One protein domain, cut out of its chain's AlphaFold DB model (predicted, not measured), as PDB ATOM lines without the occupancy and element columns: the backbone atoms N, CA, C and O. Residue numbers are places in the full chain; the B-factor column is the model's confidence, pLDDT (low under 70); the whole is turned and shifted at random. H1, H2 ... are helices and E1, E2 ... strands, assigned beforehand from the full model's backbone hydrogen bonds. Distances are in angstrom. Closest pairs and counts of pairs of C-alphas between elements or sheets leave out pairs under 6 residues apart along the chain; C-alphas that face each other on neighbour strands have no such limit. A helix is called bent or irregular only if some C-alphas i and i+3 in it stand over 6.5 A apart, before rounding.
ATOM      1  N   VAL A  14      28.483   5.611  23.281       83.50
ATOM      2  CA  VAL A  14      28.610   4.224  23.730       83.50
ATOM      3  C   VAL A  14      29.963   3.689  23.309       83.50
ATOM      4  O   VAL A  14      30.225   3.576  22.115       83.50
ATOM      5  N   LYS A  15      30.808   3.309  24.263       84.62
ATOM      6  CA  LYS A  15      32.091   2.660  23.979       84.62
ATOM      7  C   LYS A  15      32.043   1.187  24.403       84.62
ATOM      8  O   LYS A  15      31.452   0.878  25.436       84.62
ATOM      9  N   PRO A  16      32.622   0.248  23.636       83.94
ATOM     10  CA  PRO A  16      32.771  -1.132  24.088       83.94
ATOM     11  C   PRO A  16      33.779  -1.208  25.236       83.94
ATOM     12  O   PRO A  16      34.855  -0.608  25.147       83.94
ATOM     13  N   LYS A  17      33.474  -1.998  26.268       84.75
ATOM     14  CA  LYS A  17      34.405  -2.266  27.369       84.75
ATOM     15  C   LYS A  17      35.678  -2.954  26.875       84.75
ATOM     16  O   LYS A  17      35.723  -3.580  25.810       84.75
ATOM     17  N   GLU A  18      36.745  -2.817  27.650       79.62
ATOM     18  CA  GLU A  18      37.983  -3.532  27.368       79.62
ATOM     19  C   GLU A  18      37.879  -5.012  27.755       79.62
ATOM     20  O   GLU A  18      37.233  -5.339  28.751       79.62
ATOM     21  N   PRO A  19      38.481  -5.916  26.957       74.62
ATOM     22  CA  PRO A  19      38.512  -7.334  27.276       74.62
ATOM     23  C   PRO A  19      39.204  -7.578  28.617       74.62
ATOM     24  O   PRO A  19      40.232  -6.976  28.924       74.62
ATOM     25  N   VAL A  20      38.640  -8.492  29.403       73.44
ATOM     26  CA  VAL A  20      39.147  -8.867  30.727       73.44
ATOM     27  C   VAL A  20      39.894 -10.191  30.601       73.44
ATOM     28  O   VAL A  20      39.412 -11.131  29.975       73.44
ATOM     29  N   THR A  21      41.083 -10.299  31.190       63.31
ATOM     30  CA  THR A  21      42.044 -11.394  30.938       63.31
ATOM     31  C   THR A  21      41.562 -12.806  31.297       63.31
ATOM     32  O   THR A  21      42.200 -13.775  30.902       63.31
ATOM     33  N   THR A  22      40.448 -12.955  32.010       70.81
ATOM     34  CA  THR A  22      40.024 -14.228  32.613       70.81
ATOM     35  C   THR A  22      38.857 -14.934  31.917       70.81
ATOM     36  O   THR A  22      38.528 -16.048  32.319       70.81
ATOM     37  N   ASN A  23      38.226 -14.354  30.885       78.44
ATOM     38  CA  ASN A  23      37.069 -14.979  30.226       78.44
ATOM     39  C   ASN A  23      37.130 -14.885  28.689       78.44
ATOM     40  O   ASN A  23      36.859 -13.838  28.104       78.44
ATOM     41  N   TYR A  24      37.459 -16.009  28.043       82.31
ATOM     42  CA  TYR A  24      37.622 -16.113  26.589       82.31
ATOM     43  C   TYR A  24      36.340 -15.785  25.811       82.31
ATOM     44  O   TYR A  24      36.377 -14.951  24.912       82.31
ATOM     45  N   GLU A  25      35.200 -16.381  26.176       82.12
ATOM     46  CA  GLU A  25      33.925 -16.163  25.473       82.12
ATOM     47  C   GLU A  25      33.468 -14.706  25.575       82.12
ATOM     48  O   GLU A  25      32.998 -14.109  24.606       82.12
ATOM     49  N   HIS A  26      33.653 -14.104  26.751       80.38
ATOM     50  CA  HIS A  26      33.357 -12.691  26.956       80.38
ATOM     51  C   HIS A  26      34.257 -11.795  26.096       80.38
ATOM     52  O   HIS A  26      33.783 -10.820  25.511       80.38
ATOM     53  N   ASN A  27      35.538 -12.144  25.979       82.31
ATOM     54  CA  ASN A  27      36.472 -11.404  25.144       82.31
ATOM     55  C   ASN A  27      36.105 -11.522  23.665       82.31
ATOM     56  O   ASN A  27      35.984 -10.489  23.018       82.31
ATOM     57  N   GLU A  28      35.851 -12.720  23.138       84.69
ATOM     58  CA  GLU A  28      35.428 -12.918  21.739       84.69
ATOM     59  C   GLU A  28      34.215 -12.043  21.368       84.69
ATOM     60  O   GLU A  28      34.184 -11.398  20.312       84.69
ATOM     61  N   LEU A  29      33.238 -11.935  22.276       83.12
ATOM     62  CA  LEU A  29      32.093 -11.041  22.103       83.12
ATOM     63  C   LEU A  29      32.514  -9.564  22.073       83.12
ATOM     64  O   LEU A  29      32.085  -8.828  21.183       83.12
ATOM     65  N   LEU A  30      33.379  -9.120  22.989       84.06
ATOM     66  CA  LEU A  30      33.895  -7.744  23.000       84.06
ATOM     67  C   LEU A  30      34.706  -7.408  21.741       84.06
ATOM     68  O   LEU A  30      34.574  -6.305  21.205       84.06
ATOM     69  N   TRP A  31      35.511  -8.344  21.236       84.62
ATOM     70  CA  TRP A  31      36.248  -8.192  19.978       84.62
ATOM     71  C   TRP A  31      35.295  -8.036  18.792       84.62
ATOM     72  O   TRP A  31      35.458  -7.115  17.986       84.62
ATOM     73  N   THR A  32      34.253  -8.866  18.730       84.12
ATOM     74  CA  THR A  32      33.209  -8.774  17.698       84.12
ATOM     75  C   THR A  32      32.498  -7.420  17.744       84.12
ATOM     76  O   THR A  32      32.339  -6.761  16.715       84.12
ATOM     77  N   ILE A  33      32.131  -6.955  18.941       84.12
ATOM     78  CA  ILE A  33      31.485  -5.652  19.140       84.12
ATOM     79  C   ILE A  33      32.406  -4.510  18.688       84.12
ATOM     80  O   ILE A  33      31.976  -3.645  17.925       84.12
ATOM     81  N   LYS A  34      33.683  -4.518  19.095       84.44
ATOM     82  CA  LYS A  34      34.670  -3.512  18.659       84.44
ATOM     83  C   LYS A  34      34.833  -3.496  17.138       84.44
ATOM     84  O   LYS A  34      34.885  -2.418  16.543       84.44
ATOM     85  N   SER A  35      34.874  -4.669  16.508       85.19
ATOM     86  CA  SER A  35      34.934  -4.789  15.049       85.19
ATOM     87  C   SER A  35      33.693  -4.183  14.385       85.19
ATOM     88  O   SER A  35      33.822  -3.379  13.463       85.19
ATOM     89  N   ASN A  36      32.495  -4.476  14.901       84.12
ATOM     90  CA  ASN A  36      31.249  -3.897  14.393       84.12
ATOM     91  C   ASN A  36      31.224  -2.372  14.520       84.12
ATOM     92  O   ASN A  36      30.782  -1.693  13.595       84.12
ATOM     93  N   PHE A  37      31.716  -1.819  15.628       85.00
ATOM     94  CA  PHE A  37      31.772  -0.369  15.820       85.00
ATOM     95  C   PHE A  37      32.689   0.266  14.782       85.00
ATOM     96  O   PHE A  37      32.286   1.190  14.078       85.00
ATOM     97  N   LYS A  38      33.888  -0.296  14.600       84.56
ATOM     98  CA  LYS A  38      34.835   0.168  13.582       84.56
ATOM     99  C   LYS A  38      34.240   0.110  12.170       84.56
ATOM    100  O   LYS A  38      34.355   1.084  11.431       84.56
ATOM    101  N   SER A  39      33.567  -0.984  11.817       86.44
ATOM    102  CA  SER A  39      32.904  -1.140  10.513       86.44
ATOM    103  C   SER A  39      31.756  -0.150  10.295       86.44
ATOM    104  O   SER A  39      31.479   0.216   9.156       86.44
ATOM    105  N   ASN A  40      31.116   0.320  11.370       84.00
ATOM    106  CA  ASN A  40      30.030   1.298  11.313       84.00
ATOM    107  C   ASN A  40      30.488   2.757  11.506       84.00
ATOM    108  O   ASN A  40      29.674   3.647  11.749       84.00
ATOM    109  N   GLY A  41      31.788   3.024  11.371       81.50
ATOM    110  CA  GLY A  41      32.342   4.378  11.444       81.50
ATOM    111  C   GLY A  41      32.710   4.844  12.853       81.50
ATOM    112  O   GLY A  41      33.082   6.002  13.016       81.50
ATOM    113  N   GLY A  42      32.650   3.961  13.853       84.81
ATOM    114  CA  GLY A  42      33.161   4.198  15.200       84.81
ATOM    115  C   GLY A  42      32.101   4.088  16.292       84.81
ATOM    116  O   GLY A  42      31.228   3.221  16.272       84.81
ATOM    117  N   ILE A  43      32.243   4.955  17.288       84.38
ATOM    118  CA  ILE A  43      31.427   4.996  18.500       84.38
ATOM    119  C   ILE A  43      30.056   5.612  18.176       84.38
ATOM    120  O   ILE A  43      30.004   6.754  17.710       84.38
ATOM    121  N   PRO A  44      28.941   4.901  18.420       86.50
ATOM    122  CA  PRO A  44      27.615   5.447  18.197       86.50
ATOM    123  C   PRO A  44      27.185   6.396  19.322       86.50
ATOM    124  O   PRO A  44      27.638   6.306  20.470       86.50
ATOM    125  N   THR A  45      26.257   7.288  18.995       86.62
ATOM    126  CA  THR A  45      25.633   8.230  19.928       86.62
ATOM    127  C   THR A  45      24.295   7.683  20.411       86.62
ATOM    128  O   THR A  45      23.516   7.142  19.625       86.62
ATOM    129  N   ILE A  46      23.992   7.834  21.701       86.56
ATOM    130  CA  ILE A  46      22.660   7.536  22.232       86.56
ATOM    131  C   ILE A  46      21.712   8.659  21.825       86.56
ATOM    132  O   ILE A  46      21.855   9.800  22.259       86.56
ATOM    133  N   VAL A  47      20.711   8.313  21.022       87.56
ATOM    134  CA  VAL A  47      19.672   9.239  20.553       87.56
ATOM    135  C   VAL A  47      18.481   9.262  21.512       87.56
ATOM    136  O   VAL A  47      17.735  10.236  21.573       87.56
ATOM    137  N   GLY A  48      18.279   8.188  22.277       85.06
ATOM    138  CA  GLY A  48      17.245   8.141  23.301       85.06
ATOM    139  C   GLY A  48      16.946   6.736  23.796       85.06
ATOM    140  O   GLY A  48      17.666   5.780  23.510       85.06
ATOM    141  N   VAL A  49      15.845   6.614  24.531       86.56
ATOM    142  CA  VAL A  49      15.350   5.351  25.081       86.56
ATOM    143  C   VAL A  49      14.009   5.026  24.435       86.56
ATOM    144  O   VAL A  49      13.132   5.884  24.351       86.56
ATOM    145  N   VAL A  50      13.845   3.790  23.967       86.88
ATOM    146  CA  VAL A  50      12.622   3.310  23.312       86.88
ATOM    147  C   VAL A  50      12.090   2.055  23.988       86.88
ATOM    148  O   VAL A  50      12.838   1.274  24.574       86.88
ATOM    149  N   TYR A  51      10.781   1.843  23.874       87.12
ATOM    150  CA  TYR A  51      10.110   0.645  24.363       87.12
ATOM    151  C   TYR A  51       9.762  -0.266  23.186       87.12
ATOM    152  O   TYR A  51       8.899   0.057  22.369       87.12
ATOM    153  N   VAL A  52      10.446  -1.404  23.072       81.75
ATOM    154  CA  VAL A  52      10.291  -2.350  21.959       81.75
ATOM    155  C   VAL A  52       9.898  -3.708  22.518       81.75
ATOM    156  O   VAL A  52      10.638  -4.294  23.299       81.75
ATOM    157  N   ARG A  53       8.738  -4.237  22.103       82.56
ATOM    158  CA  ARG A  53       8.252  -5.580  22.493       82.56
ATOM    159  C   ARG A  53       8.288  -5.841  24.009       82.56
ATOM    160  O   ARG A  53       8.639  -6.929  24.445       82.56
ATOM    161  N   LYS A  54       7.879  -4.847  24.795       83.38
ATOM    162  CA  LYS A  54       7.891  -4.859  26.265       83.38
ATOM    163  C   LYS A  54       9.265  -4.722  26.941       83.38
ATOM    164  O   LYS A  54       9.350  -4.836  28.159       83.38
ATOM    165  N   GLU A  55      10.315  -4.420  26.182       83.19
ATOM    166  CA  GLU A  55      11.669  -4.195  26.695       83.19
ATOM    167  C   GLU A  55      12.106  -2.745  26.474       83.19
ATOM    168  O   GLU A  55      11.855  -2.159  25.418       83.19
ATOM    169  N   ILE A  56      12.806  -2.177  27.456       84.38
ATOM    170  CA  ILE A  56      13.448  -0.866  27.330       84.38
ATOM    171  C   ILE A  56      14.794  -1.047  26.614       84.38
ATOM    172  O   ILE A  56      15.589  -1.918  26.978       84.38
ATOM    173  N   ARG A  57      15.047  -0.233  25.586       86.25
ATOM    174  CA  ARG A  57      16.274  -0.270  24.777       86.25
ATOM    175  C   ARG A  57      16.834   1.128  24.547       86.25
ATOM    176  O   ARG A  57      16.068   2.075  24.376       86.25
ATOM    177  N   TYR A  58      18.156   1.247  24.477       86.56
ATOM    178  CA  TYR A  58      18.813   2.455  23.987       86.56
ATOM    179  C   TYR A  58      18.768   2.474  22.464       86.56
ATOM    180  O   TYR A  58      19.244   1.542  21.819       86.56
ATOM    181  N   LYS A  59      18.206   3.539  21.894       89.19
ATOM    182  CA  LYS A  59      18.337   3.844  20.472       89.19
ATOM    183  C   LYS A  59      19.696   4.500  20.265       89.19
ATOM    184  O   LYS A  59      19.939   5.583  20.802       89.19
ATOM    185  N   VAL A  60      20.547   3.853  19.484       88.38
ATOM    186  CA  VAL A  60      21.881   4.348  19.150       88.38
ATOM    187  C   VAL A  60      21.981   4.629  17.659       88.38
ATOM    188  O   VAL A  60      21.381   3.928  16.848       88.38
ATOM    189  N   GLU A  61      22.728   5.665  17.306       89.50
ATOM    190  CA  GLU A  61      23.016   6.038  15.925       89.50
ATOM    191  C   GLU A  61      24.522   5.992  15.698       89.50
ATOM    192  O   GLU A  61      25.298   6.651  16.394       89.50
ATOM    193  N   PHE A  62      24.935   5.169  14.742       88.75
ATOM    194  CA  PHE A  62      26.323   5.037  14.335       88.75
ATOM    195  C   PHE A  62      26.736   6.174  13.396       88.75
ATOM    196  O   PHE A  62      25.898   6.709  12.668       88.75
ATOM    197  N   PRO A  63      28.038   6.514  13.334       86.19
ATOM    198  CA  PRO A  63      28.536   7.572  12.451       86.19
ATOM    199  C   PRO A  63      28.238   7.357  10.959       86.19
ATOM    200  O   PRO A  63      28.181   8.324  10.203       86.19
ATOM    201  N   ASN A  64      28.025   6.112  10.526       86.19
ATOM    202  CA  ASN A  64      27.611   5.782   9.161       86.19
ATOM    203  C   ASN A  64      26.096   5.940   8.893       86.19
ATOM    204  O   ASN A  64      25.649   5.625   7.790       86.19
ATOM    205  N   GLY A  65      25.306   6.388   9.874       85.31
ATOM    206  CA  GLY A  65      23.851   6.549   9.776       85.31
ATOM    207  C   GLY A  65      23.040   5.288  10.099       85.31
ATOM    208  O   GLY A  65      21.813   5.303   9.985       85.31
ATOM    209  N   MET A  66      23.684   4.189  10.505       88.56
ATOM    210  CA  MET A  66      22.974   2.998  10.970       88.56
ATOM    211  C   MET A  66      22.347   3.253  12.345       88.56
ATOM    212  O   MET A  66      23.004   3.756  13.254       88.56
ATOM    213  N   ILE A  67      21.089   2.849  12.522       88.31
ATOM    214  CA  ILE A  67      20.399   2.897  13.814       88.31
ATOM    215  C   ILE A  67      20.313   1.484  14.383       88.31
ATOM    216  O   ILE A  67      19.835   0.576  13.702       88.31
ATOM    217  N   ASP A  68      20.711   1.324  15.642       85.62
ATOM    218  CA  ASP A  68      20.581   0.069  16.382       85.62
ATOM    219  C   ASP A  68      19.875   0.287  17.733       85.62
ATOM    220  O   ASP A  68      19.697   1.417  18.203       85.62
ATOM    221  N   TYR A  69      19.419  -0.804  18.348       86.94
ATOM    222  CA  TYR A  69      18.634  -0.809  19.578       86.94
ATOM    223  C   TYR A  69      19.240  -1.762  20.606       86.94
ATOM    224  O   TYR A  69      18.896  -2.948  20.663       86.94
ATOM    225  N   PHE A  70      20.099  -1.231  21.471       83.12
ATOM    226  CA  PHE A  70      20.767  -2.017  22.501       83.12
ATOM    227  C   PHE A  70      19.841  -2.285  23.681       83.12
ATOM    228  O   PHE A  70      19.187  -1.380  24.202       83.12
ATOM    229  N   ARG A  71      19.782  -3.544  24.124       77.38
ATOM    230  CA  ARG A  71      19.033  -3.891  25.333       77.38
ATOM    231  C   ARG A  71      19.742  -3.360  26.573       77.38
ATOM    232  O   ARG A  71      20.959  -3.482  26.684       77.38
ATOM    233  N   LEU A  72      18.964  -2.807  27.499       72.06
ATOM    234  CA  LEU A  72      19.475  -2.142  28.698       72.06
ATOM    235  C   LEU A  72      20.084  -3.135  29.710       72.06
ATOM    236  O   LEU A  72      21.078  -2.825  30.352       72.06
ATOM    237  N   ASP A  73      19.547  -4.353  29.785       70.50
ATOM    238  CA  ASP A  73      19.968  -5.436  30.693       70.50
ATOM    239  C   ASP A  73      21.360  -6.022  30.383       70.50
ATOM    240  O   ASP A  73      22.086  -6.446  31.283       70.50
ATOM    241  N   ASN A  74      21.746  -6.044  29.109       68.38
ATOM    242  CA  ASN A  74      23.071  -6.472  28.661       68.38
ATOM    243  C   ASN A  74      23.988  -5.293  28.332       68.38
ATOM    244  O   ASN A  74      25.148  -5.515  27.982       68.38
ATOM    245  N   PHE A  75      23.494  -4.059  28.458       76.69
ATOM    246  CA  PHE A  75      24.266  -2.870  28.132       76.69
ATOM    247  C   PHE A  75      25.514  -2.773  29.018       76.69
ATOM    248  O   PHE A  75      26.635  -2.775  28.516       76.69
ATOM    249  N   ASP A  76      25.330  -2.847  30.337       77.06
ATOM    250  CA  ASP A  76      26.417  -2.728  31.316       77.06
ATOM    251  C   ASP A  76      27.452  -3.857  31.237       77.06
ATOM    252  O   ASP A  76      28.554  -3.728  31.772       77.06
ATOM    253  N   LYS A  77      27.142  -4.979  30.580       78.25
ATOM    254  CA  LYS A  77      28.099  -6.085  30.424       78.25
ATOM    255  C   LYS A  77      29.155  -5.786  29.369       78.25
ATOM    256  O   LYS A  77      30.300  -6.181  29.551       78.25
ATOM    257  N   PHE A  78      28.777  -5.113  28.288       80.12
ATOM    258  CA  PHE A  78      29.634  -4.962  27.109       80.12
ATOM    259  C   PHE A  78      29.981  -3.514  26.782       80.12
ATOM    260  O   PHE A  78      30.928  -3.275  26.034       80.12
ATOM    261  N   TYR A  79      29.246  -2.554  27.339       83.00
ATOM    262  CA  TYR A  79      29.344  -1.153  26.968       83.00
ATOM    263  C   TYR A  79      29.545  -0.249  28.183       83.00
ATOM    264  O   TYR A  79      29.157  -0.573  29.306       83.00
ATOM    265  N   GLU A  80      30.163   0.899  27.941       85.25
ATOM    266  CA  GLU A  80      30.320   2.002  28.879       85.25
ATOM    267  C   GLU A  80      29.785   3.295  28.250       85.25
ATOM    268  O   GLU A  80      29.910   3.518  27.040       85.25
ATOM    269  N   LEU A  81      29.154   4.132  29.074       82.62
ATOM    270  CA  LEU A  81      28.707   5.461  28.674       82.62
ATOM    271  C   LEU A  81      29.872   6.432  28.814       82.62
ATOM    272  O   LEU A  81      30.511   6.483  29.864       82.62
ATOM    273  N   THR A  82      30.124   7.223  27.779       77.44
ATOM    274  CA  THR A  82      31.140   8.277  27.815       77.44
ATOM    275  C   THR A  82      30.606   9.566  27.210       77.44
ATOM    276  O   THR A  82      29.715   9.552  26.363       77.44
ATOM    277  N   THR A  83      31.129  10.702  27.660       77.12
ATOM    278  CA  THR A  83      30.871  12.014  27.047       77.12
ATOM    279  C   THR A  83      31.925  12.377  26.000       77.12
ATOM    280  O   THR A  83      31.829  13.427  25.371       77.12
TER     281      THR A  83
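What this domain is: This is residues 14 to 83 of the 86 residues of an uncharacterized protein of Paenibacillus naphthalenovorans (UniProt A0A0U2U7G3). A strongly twisted sheet of three strands, E2, E3 and E4, stands at one end of the domain and the long helix H1 at the other, with the small two-strand ribbon of E1 and E5 between them. The short helix H2 joins the end of E4 to the start of E5, and so leads from the sheet to the ribbon. The printed part has 70 residues, with two named helices and five named strands in the order E1 H1 E2 E3 E4 H2 E5; the class is mixed, helices and strands. The larger sheet has the order E2, E3, E4 and is antiparallel, as is the pair E1 and E5. The whole is compact, with a radius of gyration of the C-alphas of 12.4 A and spans of 34 by 27 by 22 A.

Where its parts are: E2 is residues 45 to 52, 18.7 A long from C-alpha 45 at (25.633, 8.230, 19.928), and bends by 59 degrees at residue 48. E3 is residues 55 to 61, 18.7 A, and E4 is residues 67 to 71, 13.4 A. H1 is residues 24 to 39, 22.5 A, from C-alpha 24 at (37.622, -16.113, 26.589). H2 is residues 72 to 78, and is irregular: C-alphas 73 and 76 are 7.0 A apart. E1 is residues 14 to 16; E5 is residues 79 to 82, ending with C-alpha 82 at (31.140, 8.277, 27.815).

How they stand to each other: E2, E3 and E4 form a meander, each strand the antiparallel neighbour of the one before. E2 and E3 are a hairpin at 151 degrees, with N 50 and O 57 2.8 A apart, within hydrogen-bond range. E3 and E4 are a hairpin at 145 degrees, with N 58 and O 70 2.8 A apart, within range. H2 only grazes this sheet, with its residues 72 to 75; the closest C-alphas of H2 and E3 are those of Leu 72 and Arg 57, 5.4 A apart. E1 and E5 are antiparallel at 135 degrees, with N 15 and O 80 2.9 A apart, within range. The closest C-alphas of E1 and E2 are those of Val 14 and Thr 45, 6.3 A apart. The closest C-alphas of E1 and H1 are those of Pro 16 and Lys 34, 6.2 A apart. H1 is not on the sheet of E2, E3 and E4. H1 and H2 are close but not clearly touching, at Leu 30 and Phe 78, whose C-alphas are 6.5 A apart; their lines are about perpendicular at 80 degrees. In H1 every O i to N i+4 pair is within hydrogen-bond range; in H2 0 of 3 are, beside 3 of 4 O i to N i+3 pairs.

The domain as a whole: The two C-alphas farthest apart are those of Thr 21 and Arg 53, 35.3 A. The printed part has no cut and no long link. The mean pLDDT of the printed part is 82.7, and residues 21 and 74 are under 70.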